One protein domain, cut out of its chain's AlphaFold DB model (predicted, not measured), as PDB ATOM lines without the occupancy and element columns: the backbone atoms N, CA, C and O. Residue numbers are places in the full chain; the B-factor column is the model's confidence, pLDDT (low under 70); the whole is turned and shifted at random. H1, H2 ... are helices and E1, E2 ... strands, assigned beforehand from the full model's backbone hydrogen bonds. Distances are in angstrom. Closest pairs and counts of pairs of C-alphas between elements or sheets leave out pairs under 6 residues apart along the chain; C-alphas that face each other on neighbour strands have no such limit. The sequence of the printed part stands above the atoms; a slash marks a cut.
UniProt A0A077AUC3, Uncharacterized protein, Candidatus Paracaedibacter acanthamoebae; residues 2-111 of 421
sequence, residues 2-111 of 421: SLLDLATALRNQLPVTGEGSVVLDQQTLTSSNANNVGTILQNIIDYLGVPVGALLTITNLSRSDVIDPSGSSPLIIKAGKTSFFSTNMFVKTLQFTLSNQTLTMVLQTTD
ATOM      1  N   SER A   2       0.335 -56.713  -4.340       86.75
ATOM      2  CA  SER A   2       0.469 -55.419  -5.007       86.75
ATOM      3  C   SER A   2      -0.895 -54.740  -5.141       86.75
ATOM      4  O   SER A   2      -1.930 -55.368  -4.936       86.75
ATOM      5  N   LEU A   3      -0.922 -53.475  -5.564       93.75
ATOM      6  CA  LEU A   3      -2.175 -52.790  -5.909       93.75
ATOM      7  C   LEU A   3      -2.990 -53.521  -7.000       93.75
ATOM      8  O   LEU A   3      -4.200 -53.337  -7.074       93.75
ATOM      9  N   LEU A   4      -2.361 -54.377  -7.817       94.50
ATOM     10  CA  LEU A   4      -3.053 -55.201  -8.816       94.50
ATOM     11  C   LEU A   4      -3.922 -56.294  -8.170       94.50
ATOM     12  O   LEU A   4      -4.995 -56.625  -8.678       94.50
ATOM     13  N   ASP A   5      -3.486 -56.830  -7.031       94.44
ATOM     14  CA  ASP A   5      -4.256 -57.817  -6.272       94.44
ATOM     15  C   ASP A   5      -5.501 -57.156  -5.659       94.44
ATOM     16  O   ASP A   5      -6.596 -57.712  -5.740       94.44
ATOM     17  N   LEU A   6      -5.360 -55.918  -5.168       95.94
ATOM     18  CA  LEU A   6      -6.485 -55.091  -4.721       95.94
ATOM     19  C   LEU A   6      -7.454 -54.765  -5.860       95.94
ATOM     20  O   LEU A   6      -8.663 -54.934  -5.700       95.94
ATOM     21  N   ALA A   7      -6.946 -54.374  -7.030       96.38
ATOM     22  CA  ALA A   7      -7.777 -54.145  -8.212       96.38
ATOM     23  C   ALA A   7      -8.579 -55.404  -8.592       96.38
ATOM     24  O   ALA A   7      -9.775 -55.333  -8.885       96.38
ATOM     25  N   THR A   8      -7.938 -56.573  -8.527       95.94
ATOM     26  CA  THR A   8      -8.578 -57.868  -8.795       95.94
ATOM     27  C   THR A   8      -9.651 -58.192  -7.756       95.94
ATOM     28  O   THR A   8     -10.758 -58.589  -8.125       95.94
ATOM     29  N   ALA A   9      -9.363 -57.983  -6.468       96.44
ATOM     30  CA  ALA A   9     -10.321 -58.190  -5.386       96.44
ATOM     31  C   ALA A   9     -11.570 -57.307  -5.554       96.44
ATOM     32  O   ALA A   9     -12.686 -57.820  -5.477       96.44
ATOM     33  N   LEU A  10     -11.392 -56.023  -5.877       96.75
ATOM     34  CA  LEU A  10     -12.492 -55.087  -6.133       96.75
ATOM     35  C   LEU A  10     -13.338 -55.516  -7.341       96.75
ATOM     36  O   LEU A  10     -14.561 -55.594  -7.246       96.75
ATOM     37  N   ARG A  11     -12.712 -55.877  -8.471       96.38
ATOM     38  CA  ARG A  11     -13.450 -56.343  -9.663       96.38
ATOM     39  C   ARG A  11     -14.211 -57.642  -9.436       96.38
ATOM     40  O   ARG A  11     -15.243 -57.851 -10.072       96.38
ATOM     41  N   ASN A  12     -13.720 -58.514  -8.559       96.56
ATOM     42  CA  ASN A  12     -14.394 -59.769  -8.233       96.56
ATOM     43  C   ASN A  12     -15.689 -59.560  -7.438       96.56
ATOM     44  O   ASN A  12     -16.556 -60.429  -7.494       96.56
ATOM     45  N   GLN A  13     -15.850 -58.418  -6.761       97.06
ATOM     46  CA  GLN A  13     -17.124 -58.041  -6.140       97.06
ATOM     47  C   GLN A  13     -18.156 -57.561  -7.170       97.06
ATOM     48  O   GLN A  13     -19.359 -57.644  -6.936       97.06
ATOM     49  N   LEU A  14     -17.701 -57.088  -8.333       97.12
ATOM     50  CA  LEU A  14     -18.561 -56.541  -9.377       97.12
ATOM     51  C   LEU A  14     -19.079 -57.634 -10.327       97.12
ATOM     52  O   LEU A  14     -18.328 -58.556 -10.696       97.12
ATOM     53  N   PRO A  15     -20.337 -57.523 -10.798       94.88
ATOM     54  CA  PRO A  15     -20.890 -58.456 -11.768       94.88
ATOM     55  C   PRO A  15     -20.101 -58.402 -13.082       94.88
ATOM     56  O   PRO A  15     -19.488 -57.396 -13.434       94.88
ATOM     57  N   VAL A  16     -20.104 -59.509 -13.830       92.19
ATOM     58  CA  VAL A  16     -19.431 -59.579 -15.142       92.19
ATOM     59  C   VAL A  16     -20.086 -58.627 -16.150       92.19
ATOM     60  O   VAL A  16     -19.410 -58.104 -17.031       92.19
ATOM     61  N   THR A  17     -21.389 -58.383 -16.002       88.69
ATOM     62  CA  THR A  17     -22.190 -57.487 -16.841       88.69
ATOM     63  C   THR A  17     -23.090 -56.615 -15.972       88.69
ATOM     64  O   THR A  17     -23.725 -57.137 -15.056       88.69
ATOM     65  N   GLY A  18     -23.210 -55.331 -16.313       91.31
ATOM     66  CA  GLY A  18     -24.022 -54.362 -15.572       91.31
ATOM     67  C   GLY A  18     -23.253 -53.653 -14.457       91.31
ATOM     68  O   GLY A  18     -22.026 -53.734 -14.386       91.31
ATOM     69  N   GLU A  19     -23.996 -52.947 -13.611       95.19
ATOM     70  CA  GLU A  19     -23.470 -52.216 -12.461       95.19
ATOM     71  C   GLU A  19     -23.661 -53.019 -11.170       95.19
ATOM     72  O   GLU A  19     -24.634 -53.762 -11.013       95.19
ATOM     73  N   GLY A  20     -22.729 -52.866 -10.238       96.12
ATOM     74  CA  GLY A  20     -22.791 -53.450  -8.908       96.12
ATOM     75  C   GLY A  20     -22.192 -52.526  -7.860       96.12
ATOM     76  O   GLY A  20     -22.111 -51.310  -8.050       96.12
ATOM     77  N   SER A  21     -21.764 -53.129  -6.755       96.50
ATOM     78  CA  SER A  21     -21.215 -52.415  -5.611       96.50
ATOM     79  C   SER A  21     -19.899 -53.041  -5.170       96.50
ATOM     80  O   SER A  21     -19.757 -54.262  -5.203       96.50
ATOM     81  N   VAL A  22     -18.965 -52.207  -4.725       96.12
ATOM     82  CA  VAL A  22     -17.773 -52.635  -3.988       96.12
ATOM     83  C   VAL A  22     -17.874 -52.167  -2.546       96.12
ATOM     84  O   VAL A  22     -18.294 -51.043  -2.269       96.12
ATOM     85  N   VAL A  23     -17.469 -53.032  -1.630       95.31
ATOM     86  CA  VAL A  23     -17.408 -52.766  -0.198       95.31
ATOM     87  C   VAL A  23     -15.940 -52.705   0.210       95.31
ATOM     88  O   VAL A  23     -15.158 -53.611  -0.097       95.31
ATOM     89  N   LEU A  24     -15.556 -51.627   0.892       94.50
ATOM     90  CA  LEU A  24     -14.212 -51.467   1.436       94.50
ATOM     91  C   LEU A  24     -14.162 -52.054   2.847       94.50
ATOM     92  O   LEU A  24     -14.394 -51.364   3.838       94.50
ATOM     93  N   ASP A  25     -13.875 -53.351   2.920       93.56
ATOM     94  CA  ASP A  25     -13.714 -54.090   4.169       93.56
ATOM     95  C   ASP A  25     -12.265 -54.548   4.400       93.56
ATOM     96  O   ASP A  25     -11.370 -54.376   3.565       93.56
ATOM     97  N   GLN A  26     -12.023 -55.150   5.567       93.38
ATOM     98  CA  GLN A  26     -10.697 -55.645   5.934       93.38
ATOM     99  C   GLN A  26     -10.176 -56.692   4.950       93.38
ATOM    100  O   GLN A  26      -8.997 -56.651   4.591       93.38
ATOM    101  N   GLN A  27     -11.027 -57.618   4.504       93.50
ATOM    102  CA  GLN A  27     -10.628 -58.678   3.580       93.50
ATOM    103  C   GLN A  27     -10.172 -58.094   2.237       93.50
ATOM    104  O   GLN A  27      -9.117 -58.467   1.720       93.50
ATOM    105  N   THR A  28     -10.939 -57.147   1.707       94.31
ATOM    106  CA  THR A  28     -10.675 -56.466   0.441       94.31
ATOM    107  C   THR A  28      -9.387 -55.670   0.529       94.31
ATOM    108  O   THR A  28      -8.490 -55.887  -0.280       94.31
ATOM    109  N   LEU A  29      -9.231 -54.814   1.539       93.56
ATOM    110  CA  LEU A  29      -8.045 -53.965   1.664       93.56
ATOM    111  C   LEU A  29      -6.767 -54.767   1.964       93.56
ATOM    112  O   LEU A  29      -5.695 -54.402   1.477       93.56
ATOM    113  N   THR A  30      -6.860 -55.892   2.682       94.44
ATOM    114  CA  THR A  30      -5.699 -56.759   2.983       94.44
ATOM    115  C   THR A  30      -5.115 -57.425   1.735       94.44
ATOM    116  O   THR A  30      -3.928 -57.745   1.722       94.44
ATOM    117  N   SER A  31      -5.880 -57.550   0.644       92.69
ATOM    118  CA  SER A  31      -5.345 -58.048  -0.637       92.69
ATOM    119  C   SER A  31      -4.187 -57.197  -1.189       92.69
ATOM    120  O   SER A  31      -3.367 -57.697  -1.957       92.69
ATOM    121  N   SER A  32      -4.060 -55.942  -0.743       90.88
ATOM    122  CA  SER A  32      -2.939 -55.055  -1.081       90.88
ATOM    123  C   SER A  32      -1.616 -55.383  -0.371       90.88
ATOM    124  O   SER A  32      -0.588 -54.830  -0.759       90.88
ATOM    125  N   ASN A  33      -1.612 -56.253   0.652       88.31
ATOM    126  CA  ASN A  33      -0.492 -56.473   1.584       88.31
ATOM    127  C   ASN A  33      -0.066 -55.263   2.424       88.31
ATOM    128  O   ASN A  33       1.069 -55.202   2.903       88.31
ATOM    129  N   ALA A  34      -0.945 -54.287   2.609       91.75
ATOM    130  CA  ALA A  34      -0.629 -53.150   3.451       91.75
ATOM    131  C   ALA A  34      -0.683 -53.499   4.946       91.75
ATOM    132  O   ALA A  34      -1.568 -54.224   5.400       91.75
ATOM    133  N   ASN A  35       0.235 -52.928   5.725       93.25
ATOM    134  CA  ASN A  35       0.309 -53.156   7.173       93.25
ATOM    135  C   ASN A  35      -0.663 -52.265   7.964       93.25
ATOM    136  O   ASN A  35      -0.958 -52.545   9.123       93.25
ATOM    137  N   ASN A  36      -1.174 -51.199   7.345       94.56
ATOM    138  CA  ASN A  36      -2.007 -50.175   7.978       94.56
ATOM    139  C   ASN A  36      -3.508 -50.297   7.645       94.56
ATOM    140  O   ASN A  36      -4.251 -49.339   7.841       94.56
ATOM    141  N   VAL A  37      -3.982 -51.457   7.166       93.69
ATOM    142  CA  VAL A  37      -5.402 -51.662   6.796       93.69
ATOM    143  C   VAL A  37      -6.354 -51.336   7.949       93.69
ATOM    144  O   VAL A  37      -7.364 -50.672   7.735       93.69
ATOM    145  N   GLY A  38      -6.021 -51.753   9.175       92.69
ATOM    146  CA  GLY A  38      -6.834 -51.446  10.357       92.69
ATOM    147  C   GLY A  38      -6.965 -49.940  10.610       92.69
ATOM    148  O   GLY A  38      -8.059 -49.462  10.889       92.69
ATOM    149  N   THR A  39      -5.878 -49.184  10.431       93.56
ATOM    150  CA  THR A  39      -5.876 -47.720  10.558       93.56
ATOM    151  C   THR A  39      -6.759 -47.059   9.504       93.56
ATOM    152  O   THR A  39      -7.512 -46.153   9.831       93.56
ATOM    153  N   ILE A  40      -6.735 -47.538   8.256       93.81
ATOM    154  CA  ILE A  40      -7.586 -46.995   7.183       93.81
ATOM    155  C   ILE A  40      -9.067 -47.180   7.517       93.81
ATOM    156  O   ILE A  40      -9.843 -46.233   7.399       93.81
ATOM    157  N   LEU A  41      -9.457 -48.380   7.956       93.19
ATOM    158  CA  LEU A  41     -10.841 -48.667   8.339       93.19
ATOM    159  C   LEU A  41     -11.288 -47.811   9.527       93.19
ATOM    160  O   LEU A  41     -12.405 -47.299   9.519       93.19
ATOM    161  N   GLN A  42     -10.409 -47.609  10.511       91.69
ATOM    162  CA  GLN A  42     -10.704 -46.724  11.634       91.69
ATOM    163  C   GLN A  42     -10.850 -45.267  11.180       91.69
ATOM    164  O   GLN A  42     -11.807 -44.613  11.576       91.69
ATOM    165  N   ASN A  43      -9.980 -44.775  10.294       92.12
ATOM    166  CA  ASN A  43     -10.076 -43.411   9.772       92.12
ATOM    167  C   ASN A  43     -11.370 -43.186   8.967       92.12
ATOM    168  O   ASN A  43     -11.946 -42.105   9.038       92.12
ATOM    169  N   ILE A  44     -11.863 -44.194   8.235       91.19
ATOM    170  CA  ILE A  44     -13.177 -44.129   7.570       91.19
ATOM    171  C   ILE A  44     -14.292 -43.911   8.604       91.19
ATOM    172  O   ILE A  44     -15.149 -43.055   8.404       91.19
ATOM    173  N   ILE A  45     -14.277 -44.653   9.713       89.06
ATOM    174  CA  ILE A  45     -15.268 -44.507  10.789       89.06
ATOM    175  C   ILE A  45     -15.144 -43.124  11.442       89.06
ATOM    176  O   ILE A  45     -16.130 -42.392  11.516       89.06
ATOM    177  N   ASP A  46     -13.933 -42.753  11.860       89.31
ATOM    178  CA  ASP A  46     -13.663 -41.541  12.638       89.31
ATOM    179  C   ASP A  46     -13.986 -40.261  11.851       89.31
ATOM    180  O   ASP A  46     -14.594 -39.337  12.392       89.31
ATOM    181  N   TYR A  47     -13.594 -40.191  10.574       90.38
ATOM    182  CA  TYR A  47     -13.676 -38.953   9.792       90.38
ATOM    183  C   TYR A  47     -14.891 -38.875   8.869       90.38
ATOM    184  O   TYR A  47     -15.455 -37.789   8.735       90.38
ATOM    185  N   LEU A  48     -15.314 -39.983   8.245       90.12
ATOM    186  CA  LEU A  48     -16.519 -40.002   7.397       90.12
ATOM    187  C   LEU A  48     -17.796 -40.262   8.204       90.12
ATOM    188  O   LEU A  48     -18.885 -40.247   7.637       90.12
ATOM    189  N   GLY A  49     -17.682 -40.534   9.509       83.88
ATOM    190  CA  GLY A  49     -18.828 -40.813  10.376       83.88
ATOM    191  C   GLY A  49     -19.628 -42.034   9.937       83.88
ATOM    192  O   GLY A  49     -20.837 -42.106  10.164       83.88
ATOM    193  N   VAL A  50     -18.970 -42.993   9.280       86.19
ATOM    194  CA  VAL A  50     -19.582 -44.281   8.958       86.19
ATOM    195  C   VAL A  50     -19.881 -44.991  10.285       86.19
ATOM    196  O   VAL A  50     -18.967 -45.138  11.097       86.19
ATOM    197  N   PRO A  51     -21.132 -45.428  10.545       82.19
ATOM    198  CA  PRO A  51     -21.480 -46.069  11.809       82.19
ATOM    199  C   PRO A  51     -20.578 -47.263  12.123       82.19
ATOM    200  O   PRO A  51     -20.194 -48.014  11.227       82.19
ATOM    201  N   VAL A  52     -20.282 -47.486  13.404       76.31
ATOM    202  CA  VAL A  52     -19.481 -48.644  13.832       76.31
ATOM    203  C   VAL A  52     -20.137 -49.938  13.337       76.31
ATOM    204  O   VAL A  52     -21.305 -50.202  13.615       76.31
ATOM    205  N   GLY A  53     -19.373 -50.747  12.599       77.81
ATOM    206  CA  GLY A  53     -19.849 -51.989  11.981       77.81
ATOM    207  C   GLY A  53     -20.487 -51.822  10.596       77.81
ATOM    208  O   GLY A  53     -20.737 -52.828   9.935       77.81
ATOM    209  N   ALA A  54     -20.711 -50.590  10.132       85.94
ATOM    210  CA  ALA A  54     -21.017 -50.303   8.734       85.94
ATOM    211  C   ALA A  54     -19.723 -50.185   7.911       85.94
ATOM    212  O   ALA A  54     -18.634 -49.973   8.443       85.94
ATOM    213  N   LEU A  55     -19.850 -50.350   6.595       89.00
ATOM    214  CA  LEU A  55     -18.727 -50.363   5.661       89.00
ATOM    215  C   LEU A  55     -18.955 -49.324   4.568       89.00
ATOM    216  O   LEU A  55     -20.066 -49.189   4.049       89.00
ATOM    217  N   LEU A  56     -17.885 -48.627   4.184       93.69
ATOM    218  CA  LEU A  56     -17.924 -47.718   3.046       93.69
ATOM    219  C   LEU A  56     -18.189 -48.530   1.772       93.69
ATOM    220  O   LEU A  56     -17.417 -49.424   1.417       93.69
ATOM    221  N   THR A  57     -19.301 -48.225   1.107       95.12
ATOM    222  CA  THR A  57     -19.774 -48.952  -0.074       95.12
ATOM    223  C   THR A  57     -19.872 -48.000  -1.251       95.12
ATOM    224  O   THR A  57     -20.557 -46.982  -1.165       95.12
ATOM    225  N   ILE A  58     -19.220 -48.347  -2.360       96.38
ATOM    226  CA  ILE A  58     -19.331 -47.608  -3.615       96.38
ATOM    227  C   ILE A  58     -20.218 -48.411  -4.561       96.38
ATOM    228  O   ILE A  58     -19.921 -49.557  -4.889       96.38
ATOM    229  N   THR A  59     -21.328 -47.816  -4.969       96.44
ATOM    230  CA  THR A  59     -22.367 -48.415  -5.817       96.44
ATOM    231  C   THR A  59     -22.306 -47.859  -7.236       96.44
ATOM    232  O   THR A  59     -21.570 -46.907  -7.494       96.44
ATOM    233  N   ASN A  60     -23.097 -48.424  -8.150       95.88
ATOM    234  CA  ASN A  60     -23.173 -48.019  -9.558       95.88
ATOM    235  C   ASN A  60     -21.814 -48.102 -10.267       95.88
ATOM    236  O   ASN A  60     -21.392 -47.177 -10.959       95.88
ATOM    237  N   LEU A  61     -21.112 -49.212 -10.039       96.12
ATOM    238  CA  LEU A  61     -19.801 -49.481 -10.616       96.12
ATOM    239  C   LEU A  61     -19.852 -50.642 -11.600       96.12
ATOM    240  O   LEU A  61     -20.411 -51.700 -11.313       96.12
ATOM    241  N   SER A  62     -19.173 -50.477 -12.722       95.25
ATOM    242  CA  SER A  62     -18.826 -51.540 -13.658       95.25
ATOM    243  C   SER A  62     -17.379 -51.998 -13.443       95.25
ATOM    244  O   SER A  62     -16.542 -51.287 -12.884       95.25
ATOM    245  N   ARG A  63     -17.024 -53.193 -13.933       95.12
ATOM    246  CA  ARG A  63     -15.637 -53.700 -13.838       95.12
ATOM    247  C   ARG A  63     -14.604 -52.804 -14.528       95.12
ATOM    248  O   ARG A  63     -13.442 -52.821 -14.123       95.12
ATOM    249  N   SER A  64     -15.012 -52.060 -15.558       94.38
ATOM    250  CA  SER A  64     -14.160 -51.100 -16.273       94.38
ATOM    251  C   SER A  64     -13.855 -49.838 -15.472       94.38
ATOM    252  O   SER A  64     -12.871 -49.171 -15.779       94.38
ATOM    253  N   ASP A  65     -14.646 -49.531 -14.441       95.94
ATOM    254  CA  ASP A  65     -14.421 -48.348 -13.606       95.94
ATOM    255  C   ASP A  65     -13.254 -48.536 -12.632       95.94
ATOM    256  O   ASP A  65     -12.710 -47.551 -12.143       95.94
ATOM    257  N   VAL A  66     -12.834 -49.785 -12.388       96.00
ATOM    258  CA  VAL A  66     -11.626 -50.126 -11.628       96.00
ATOM    259  C   VAL A  66     -10.439 -50.173 -12.590       96.00
ATOM    260  O   VAL A  66     -10.297 -51.117 -13.373       96.00
ATOM    261  N   ILE A  67      -9.581 -49.159 -12.537       95.19
ATOM    262  CA  ILE A  67      -8.437 -48.984 -13.438       95.19
ATOM    263  C   ILE A  67      -7.183 -49.547 -12.779       95.19
ATOM    264  O   ILE A  67      -6.809 -49.124 -11.685       95.19
ATOM    265  N   ASP A  68      -6.518 -50.483 -13.457       93.06
ATOM    266  CA  ASP A  68      -5.309 -51.104 -12.921       93.06
ATOM    267  C   ASP A  68      -4.186 -50.084 -12.685       93.06
ATOM    268  O   ASP A  68      -3.993 -49.168 -13.495       93.06
ATOM    269  N   PRO A  69      -3.391 -50.274 -11.620       92.38
ATOM    270  CA  PRO A  69      -2.157 -49.525 -11.439       92.38
ATOM    271  C   PRO A  69      -1.171 -49.859 -12.570       92.38
ATOM    272  O   PRO A  69      -1.075 -51.000 -13.025       92.38
ATOM    273  N   SER A  70      -0.383 -48.874 -12.999       85.81
ATOM    274  CA  SER A  70       0.678 -49.063 -13.998       85.81
ATOM    275  C   SER A  70       2.007 -48.503 -13.489       85.81
ATOM    276  O   SER A  70       2.176 -47.296 -13.316       85.81
ATOM    277  N   GLY A  71       2.967 -49.390 -13.207       79.81
ATOM    278  CA  GLY A  71       4.238 -49.008 -12.586       79.81
ATOM    279  C   GLY A  71       4.025 -48.404 -11.194       79.81
ATOM    280  O   GLY A  71       3.481 -49.066 -10.315       79.81
ATOM    281  N   SER A  72       4.445 -47.152 -11.005       78.25
ATOM    282  CA  SER A  72       4.214 -46.372  -9.780       78.25
ATOM    283  C   SER A  72       2.860 -45.653  -9.746       78.25
ATOM    284  O   SER A  72       2.575 -44.947  -8.780       78.25
ATOM    285  N   SER A  73       2.046 -45.775 -10.798       87.06
ATOM    286  CA  SER A  73       0.739 -45.119 -10.865       87.06
ATOM    287  C   SER A  73      -0.247 -45.754  -9.877       87.06
ATOM    288  O   SER A  73      -0.213 -46.974  -9.685       87.06
ATOM    289  N   PRO A  74      -1.148 -44.958  -9.279       93.69
ATOM    290  CA  PRO A  74      -2.155 -45.468  -8.358       93.69
ATOM    291  C   PRO A  74      -3.157 -46.415  -9.030       93.69
ATOM    292  O   PRO A  74      -3.377 -46.359 -10.240       93.69
ATOM    293  N   LEU A  75      -3.824 -47.227  -8.210       96.19
ATOM    294  CA  LEU A  75      -5.106 -47.849  -8.552       96.19
ATOM    295  C   LEU A  75      -6.204 -46.784  -8.417       96.19
ATOM    296  O   LEU A  75      -6.242 -46.076  -7.411       96.19
ATOM    297  N   ILE A  76      -7.087 -46.674  -9.412       96.12
ATOM    298  CA  ILE A  76      -8.117 -45.627  -9.464       96.12
ATOM    299  C   ILE A  76      -9.498 -46.238  -9.725       96.12
ATOM    300  O   ILE A  76      -9.644 -47.076 -10.612       96.12
ATOM    301  N   ILE A  77     -10.514 -45.755  -9.009       95.44
ATOM    302  CA  ILE A  77     -11.934 -45.902  -9.352       95.44
ATOM    303  C   ILE A  77     -12.486 -44.518  -9.720       95.44
ATOM    304  O   ILE A  77     -12.334 -43.586  -8.933       95.44
ATOM    305  N   LYS A  78     -13.075 -44.356 -10.913       88.75
ATOM    306  CA  LYS A  78     -13.464 -43.034 -11.475       88.75
ATOM    307  C   LYS A  78     -14.961 -42.710 -11.443       88.75
ATOM    308  O   LYS A  78     -15.385 -41.717 -12.028       88.75
ATOM    309  N   ALA A  79     -15.767 -43.581 -10.861       89.00
ATOM    310  CA  ALA A  79     -17.211 -43.444 -10.898       89.00
ATOM    311  C   ALA A  79     -17.837 -44.033  -9.640       89.00
ATOM    312  O   ALA A  79     -17.155 -44.595  -8.781       89.00
ATOM    313  N   GLY A  80     -19.157 -43.925  -9.579       93.44
ATOM    314  CA  GLY A  80     -19.991 -44.580  -8.591       93.44
ATOM    315  C   GLY A  80     -20.650 -43.601  -7.636       93.44
ATOM    316  O   GLY A  80     -20.524 -42.381  -7.747       93.44
ATOM    317  N   LYS A  81     -21.403 -44.159  -6.698       94.88
ATOM    318  CA  LYS A  81     -22.104 -43.401  -5.665       94.88
ATOM    319  C   LYS A  81     -21.784 -43.963  -4.300       94.88
ATOM    320  O   LYS A  81     -21.742 -45.181  -4.126       94.88
ATOM    321  N   THR A  82     -21.608 -43.077  -3.339       94.56
ATOM    322  CA  THR A  82     -21.425 -43.426  -1.932       94.56
ATOM    323  C   THR A  82     -22.342 -42.575  -1.070       94.56
ATOM    324  O   THR A  82     -22.897 -41.575  -1.534       94.56
ATOM    325  N   SER A  83     -22.499 -42.966   0.186       91.12
ATOM    326  CA  SER A  83     -23.186 -42.152   1.171       91.12
ATOM    327  C   SER A  83     -22.510 -42.221   2.532       91.12
ATOM    328  O   SER A  83     -22.046 -43.269   2.981       91.12
ATOM    329  N   PHE A  84     -22.450 -41.065   3.176       90.19
ATOM    330  CA  PHE A  84     -22.080 -40.891   4.575       90.19
ATOM    331  C   PHE A  84     -22.725 -39.585   5.075       90.19
ATOM    332  O   PHE A  84     -23.179 -38.782   4.262       90.19
ATOM    333  N   PHE A  85     -22.876 -39.407   6.392       85.56
ATOM    334  CA  PHE A  85     -23.613 -38.274   6.990       85.56
ATOM    335  C   PHE A  85     -24.992 -37.988   6.358       85.56
ATOM    336  O   PHE A  85     -25.303 -36.846   6.023       85.56
ATOM    337  N   SER A  86     -25.799 -39.029   6.113       83.88
ATOM    338  CA  SER A  86     -27.128 -38.900   5.475       83.88
ATOM    339  C   SER A  86     -27.116 -38.146   4.134       83.88
ATOM    340  O   SER A  86     -28.117 -37.561   3.723       83.88
ATOM    341  N   THR A  87     -25.975 -38.170   3.447       89.38
ATOM    342  CA  THR A  87     -25.732 -37.454   2.197       89.38
ATOM    343  C   THR A  87     -25.353 -38.464   1.126       89.38
ATOM    344  O   THR A  87     -24.495 -39.321   1.341       89.38
ATOM    345  N   ASN A  88     -26.009 -38.384  -0.024       92.62
ATOM    346  CA  ASN A  88     -25.634 -39.083  -1.241       92.62
ATOM    347  C   ASN A  88     -24.597 -38.255  -1.998       92.62
ATOM    348  O   ASN A  88     -24.743 -37.043  -2.154       92.62
ATOM    349  N   MET A  89     -23.572 -38.928  -2.501       94.19
ATOM    350  CA  MET A  89     -22.447 -38.301  -3.181       94.19
ATOM    351  C   MET A  89     -22.049 -39.089  -4.416       94.19
ATOM    352  O   MET A  89     -22.049 -40.327  -4.410       94.19
ATOM    353  N   PHE A  90     -21.639 -38.371  -5.455       94.88
ATOM    354  CA  PHE A  90     -20.941 -38.963  -6.581       94.88
ATOM    355  C   PHE A  90     -19.460 -39.132  -6.240       94.88
ATOM    356  O   PHE A  90     -18.822 -38.223  -5.710       94.88
ATOM    357  N   VAL A  91     -18.901 -40.304  -6.535       94.31
ATOM    358  CA  VAL A  91     -17.462 -40.541  -6.405       94.31
ATOM    359  C   VAL A  91     -16.791 -40.073  -7.682       94.31
ATOM    360  O   VAL A  91     -16.851 -40.749  -8.708       94.31
ATOM    361  N   LYS A  92     -16.111 -38.928  -7.599       92.06
ATOM    362  CA  LYS A  92     -15.285 -38.429  -8.698       92.06
ATOM    363  C   LYS A  92     -14.045 -39.298  -8.863       92.06
ATOM    364  O   LYS A  92     -13.727 -39.724  -9.970       92.06
ATOM    365  N   THR A  93     -13.355 -39.567  -7.753       93.75
ATOM    366  CA  THR A  93     -12.176 -40.437  -7.732       93.75
ATOM    367  C   THR A  93     -12.041 -41.136  -6.382       93.75
ATOM    368  O   THR A  93     -12.115 -40.490  -5.342       93.75
ATOM    369  N   LEU A  94     -11.762 -42.438  -6.393       96.44
ATOM    370  CA  LEU A  94     -11.183 -43.166  -5.264       96.44
ATOM    371  C   LEU A  94      -9.820 -43.718  -5.689       96.44
ATOM    372  O   LEU A  94      -9.728 -44.537  -6.603       96.44
ATOM    373  N   GLN A  95      -8.764 -43.246  -5.041       96.19
ATOM    374  CA  GLN A  95      -7.380 -43.538  -5.382       96.19
ATOM    375  C   GLN A  95      -6.697 -44.336  -4.273       96.19
ATOM    376  O   GLN A  95      -6.802 -43.985  -3.100       96.19
ATOM    377  N   PHE A  96      -5.925 -45.352  -4.662       96.62
ATOM    378  CA  PHE A  96      -5.045 -46.103  -3.772       96.62
ATOM    379  C   PHE A  96      -3.593 -46.034  -4.248       96.62
ATOM    380  O   PHE A  96      -3.285 -46.379  -5.394       96.62
ATOM    381  N   THR A  97      -2.686 -45.647  -3.355       95.25
ATOM    382  CA  THR A  97      -1.231 -45.744  -3.553       95.25
ATOM    383  C   THR A  97      -0.622 -46.639  -2.484       95.25
ATOM    384  O   THR A  97      -1.080 -46.668  -1.347       95.25
ATOM    385  N   LEU A  98       0.413 -47.397  -2.844       93.50
ATOM    386  CA  LEU A  98       1.114 -48.292  -1.928       93.50
ATOM    387  C   LEU A  98       2.600 -47.947  -1.950       93.50
ATOM    388  O   LEU A  98       3.262 -48.123  -2.972       93.50
ATOM    389  N   SER A  99       3.120 -47.474  -0.821       91.44
ATOM    390  CA  SER A  99       4.537 -47.149  -0.650       91.44
ATOM    391  C   SER A  99       5.038 -47.770   0.643       91.44
ATOM    392  O   SER A  99       4.423 -47.594   1.688       91.44
ATOM    393  N   ASN A 100       6.133 -48.534   0.585       89.75
ATOM    394  CA  ASN A 100       6.721 -49.199   1.756       89.75
ATOM    395  C   ASN A 100       5.706 -50.003   2.602       89.75
ATOM    396  O   ASN A 100       5.783 -50.006   3.825       89.75
ATOM    397  N   GLN A 101       4.759 -50.695   1.950       90.38
ATOM    398  CA  GLN A 101       3.654 -51.440   2.592       90.38
ATOM    399  C   GLN A 101       2.660 -50.573   3.390       90.38
ATOM    400  O   GLN A 101       1.835 -51.102   4.134       90.38
ATOM    401  N   THR A 102       2.699 -49.258   3.207       92.56
ATOM    402  CA  THR A 102       1.680 -48.322   3.677       92.56
ATOM    403  C   THR A 102       0.750 -48.007   2.516       92.56
ATOM    404  O   THR A 102       1.190 -47.510   1.474       92.56
ATOM    405  N   LEU A 103      -0.529 -48.337   2.681       95.12
ATOM    406  CA  LEU A 103      -1.580 -47.978   1.738       95.12
ATOM    407  C   LEU A 103      -2.097 -46.586   2.091       95.12
ATOM    408  O   LEU A 103      -2.453 -46.322   3.241       95.12
ATOM    409  N   THR A 104      -2.151 -45.716   1.097       95.12
ATOM    410  CA  THR A 104      -2.814 -44.421   1.184       95.12
ATOM    411  C   THR A 104      -4.072 -44.473   0.337       95.12
ATOM    412  O   THR A 104      -4.037 -44.948  -0.801       95.12
ATOM    413  N   MET A 105      -5.174 -43.987   0.898       96.12
ATOM    414  CA  MET A 105      -6.455 -43.866   0.218       96.12
ATOM    415  C   MET A 105      -6.847 -42.392   0.134       96.12
ATOM    416  O   MET A 105      -6.778 -41.687   1.140       96.12
ATOM    417  N   VAL A 106      -7.285 -41.960  -1.049       96.38
ATOM    418  CA  VAL A 106      -7.899 -40.644  -1.265       96.38
ATOM    419  C   VAL A 106      -9.260 -40.833  -1.924       96.38
ATOM    420  O   VAL A 106      -9.341 -41.444  -2.988       96.38
ATOM    421  N   LEU A 107     -10.320 -40.325  -1.303       95.62
ATOM    422  CA  LEU A 107     -11.684 -40.331  -1.830       95.62
ATOM    423  C   LEU A 107     -12.126 -38.889  -2.078       95.62
ATOM    424  O   LEU A 107     -12.275 -38.133  -1.125       95.62
ATOM    425  N   GLN A 108     -12.374 -38.537  -3.335       94.19
ATOM    426  CA  GLN A 108     -12.936 -37.254  -3.748       94.19
ATOM    427  C   GLN A 108     -14.383 -37.439  -4.202       94.19
ATOM    428  O   GLN A 108     -14.667 -38.267  -5.081       94.19
ATOM    429  N   THR A 109     -15.284 -36.640  -3.637       94.19
ATOM    430  CA  THR A 109     -16.714 -36.673  -3.947       94.19
ATOM    431  C   THR A 109     -17.247 -35.337  -4.450       94.19
ATOM    432  O   THR A 109     -16.705 -34.284  -4.130       94.19
ATOM    433  N   THR A 110     -18.318 -35.386  -5.239       92.19
ATOM    434  CA  THR A 110     -19.046 -34.222  -5.770       92.19
ATOM    435  C   THR A 110     -20.553 -34.492  -5.741       92.19
ATOM    436  O   THR A 110     -20.988 -35.558  -5.291       92.19
ATOM    437  N   ASP A 111     -21.351 -33.534  -6.223       90.31
ATOM    438  CA  ASP A 111     -22.807 -33.658  -6.387       90.31
ATOM    439  C   ASP A 111     -23.524 -34.086  -5.096       90.31
ATOM    440  O   ASP A 111     -24.312 -35.036  -5.068       90.31
TER     441      ASP A 111
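This is residues 2 to 111 of the 421 residues of an uncharacterized protein of Candidatus Paracaedibacter acanthamoebae (UniProt A0A077AUC3). A long, strongly twisted hairpin of E5 and E6 makes one wall of the domain, with the short strands E3 and E4 along one side of E5; E5 bends by 72 degrees at residue 90, and E4, paired with E5 there, also runs close to the separate two-strand sheet of E1 and E2. H1 covers part of one face of the wall, H3 packs beside the wall near E6 and E4, and short H2 sits between H1 and H3. The printed part has 110 residues, with three named helices and six named strands in the order H1 E1 H2 H3 E2 E3 E4 E5 E6; the class is mixed, and both sheets are antiparallel. The whole is compact, with a radius of gyration of the C-alphas of 13.1 A and spans of 36 by 33 by 22 A.

H1, residues 3 to 13, is on the branched sheet of E3, residues 75 to 77, E4, residues 81 to 84, E5, residues 87 to 99, and E6, residues 102 to 111. Its height over the sheet is 10.2 A, and it runs along the strands, at 4 degrees to E3 on the local plane. E1, residues 20 to 24, and E2, residues 56 to 61, are antiparallel neighbours, with N 22 and O 58 2.8 A apart. H2, residues 26 to 30, touches H1, the closest C-alphas being those of Ala 9 and Thr 28 at 6.1 A. H3, residues 37 to 48, touches H2 with residues 37 to 41 alone, closest at the C-alphas of Leu 29 and Val 37, 6.2 A. H3 stands at the sheet's level, at a height of 2.2 A. In the three helices every O i to N i+4 pair is within hydrogen-bond range. The closest C-alphas of E2 and E4 are those of Ile 58 and Thr 82, 5.0 A apart. E3 and E4 lie on one side of E5 and E6 on the other side. Within hydrogen-bond range are N 77 and O 94 of E3 and E5 at 2.8 A, N 89 and O 82 of the hairpin E4 and E5 at 2.9 A, and N 95 and O 106 of the hairpin E5 and E6 at 2.8 A. E4, E5 and E6 form a meander, each strand the antiparallel neighbour of the one before.

H1 begins at C-alpha 3, (-2.175, -52.790, -5.909), and is 15.8 A long; H3 is 16.1 A. E1 is 13.6 A long and E2 13.9 A. E5 is 31.9 A long, and E6, 30.3 A, ends at C-alpha 111, (-22.807, -33.658, -6.387).

The C-alphas farthest apart are those of Gly 71 and Ser 86, 37.6 A. The printed part has no cut. The link from E2 to E3 is long, with 13 residues, of which 66 to 67 pair antiparallel with residues 76 to 77 of E3. The mean pLDDT of the printed part is 92.5, and no printed residue is under 70.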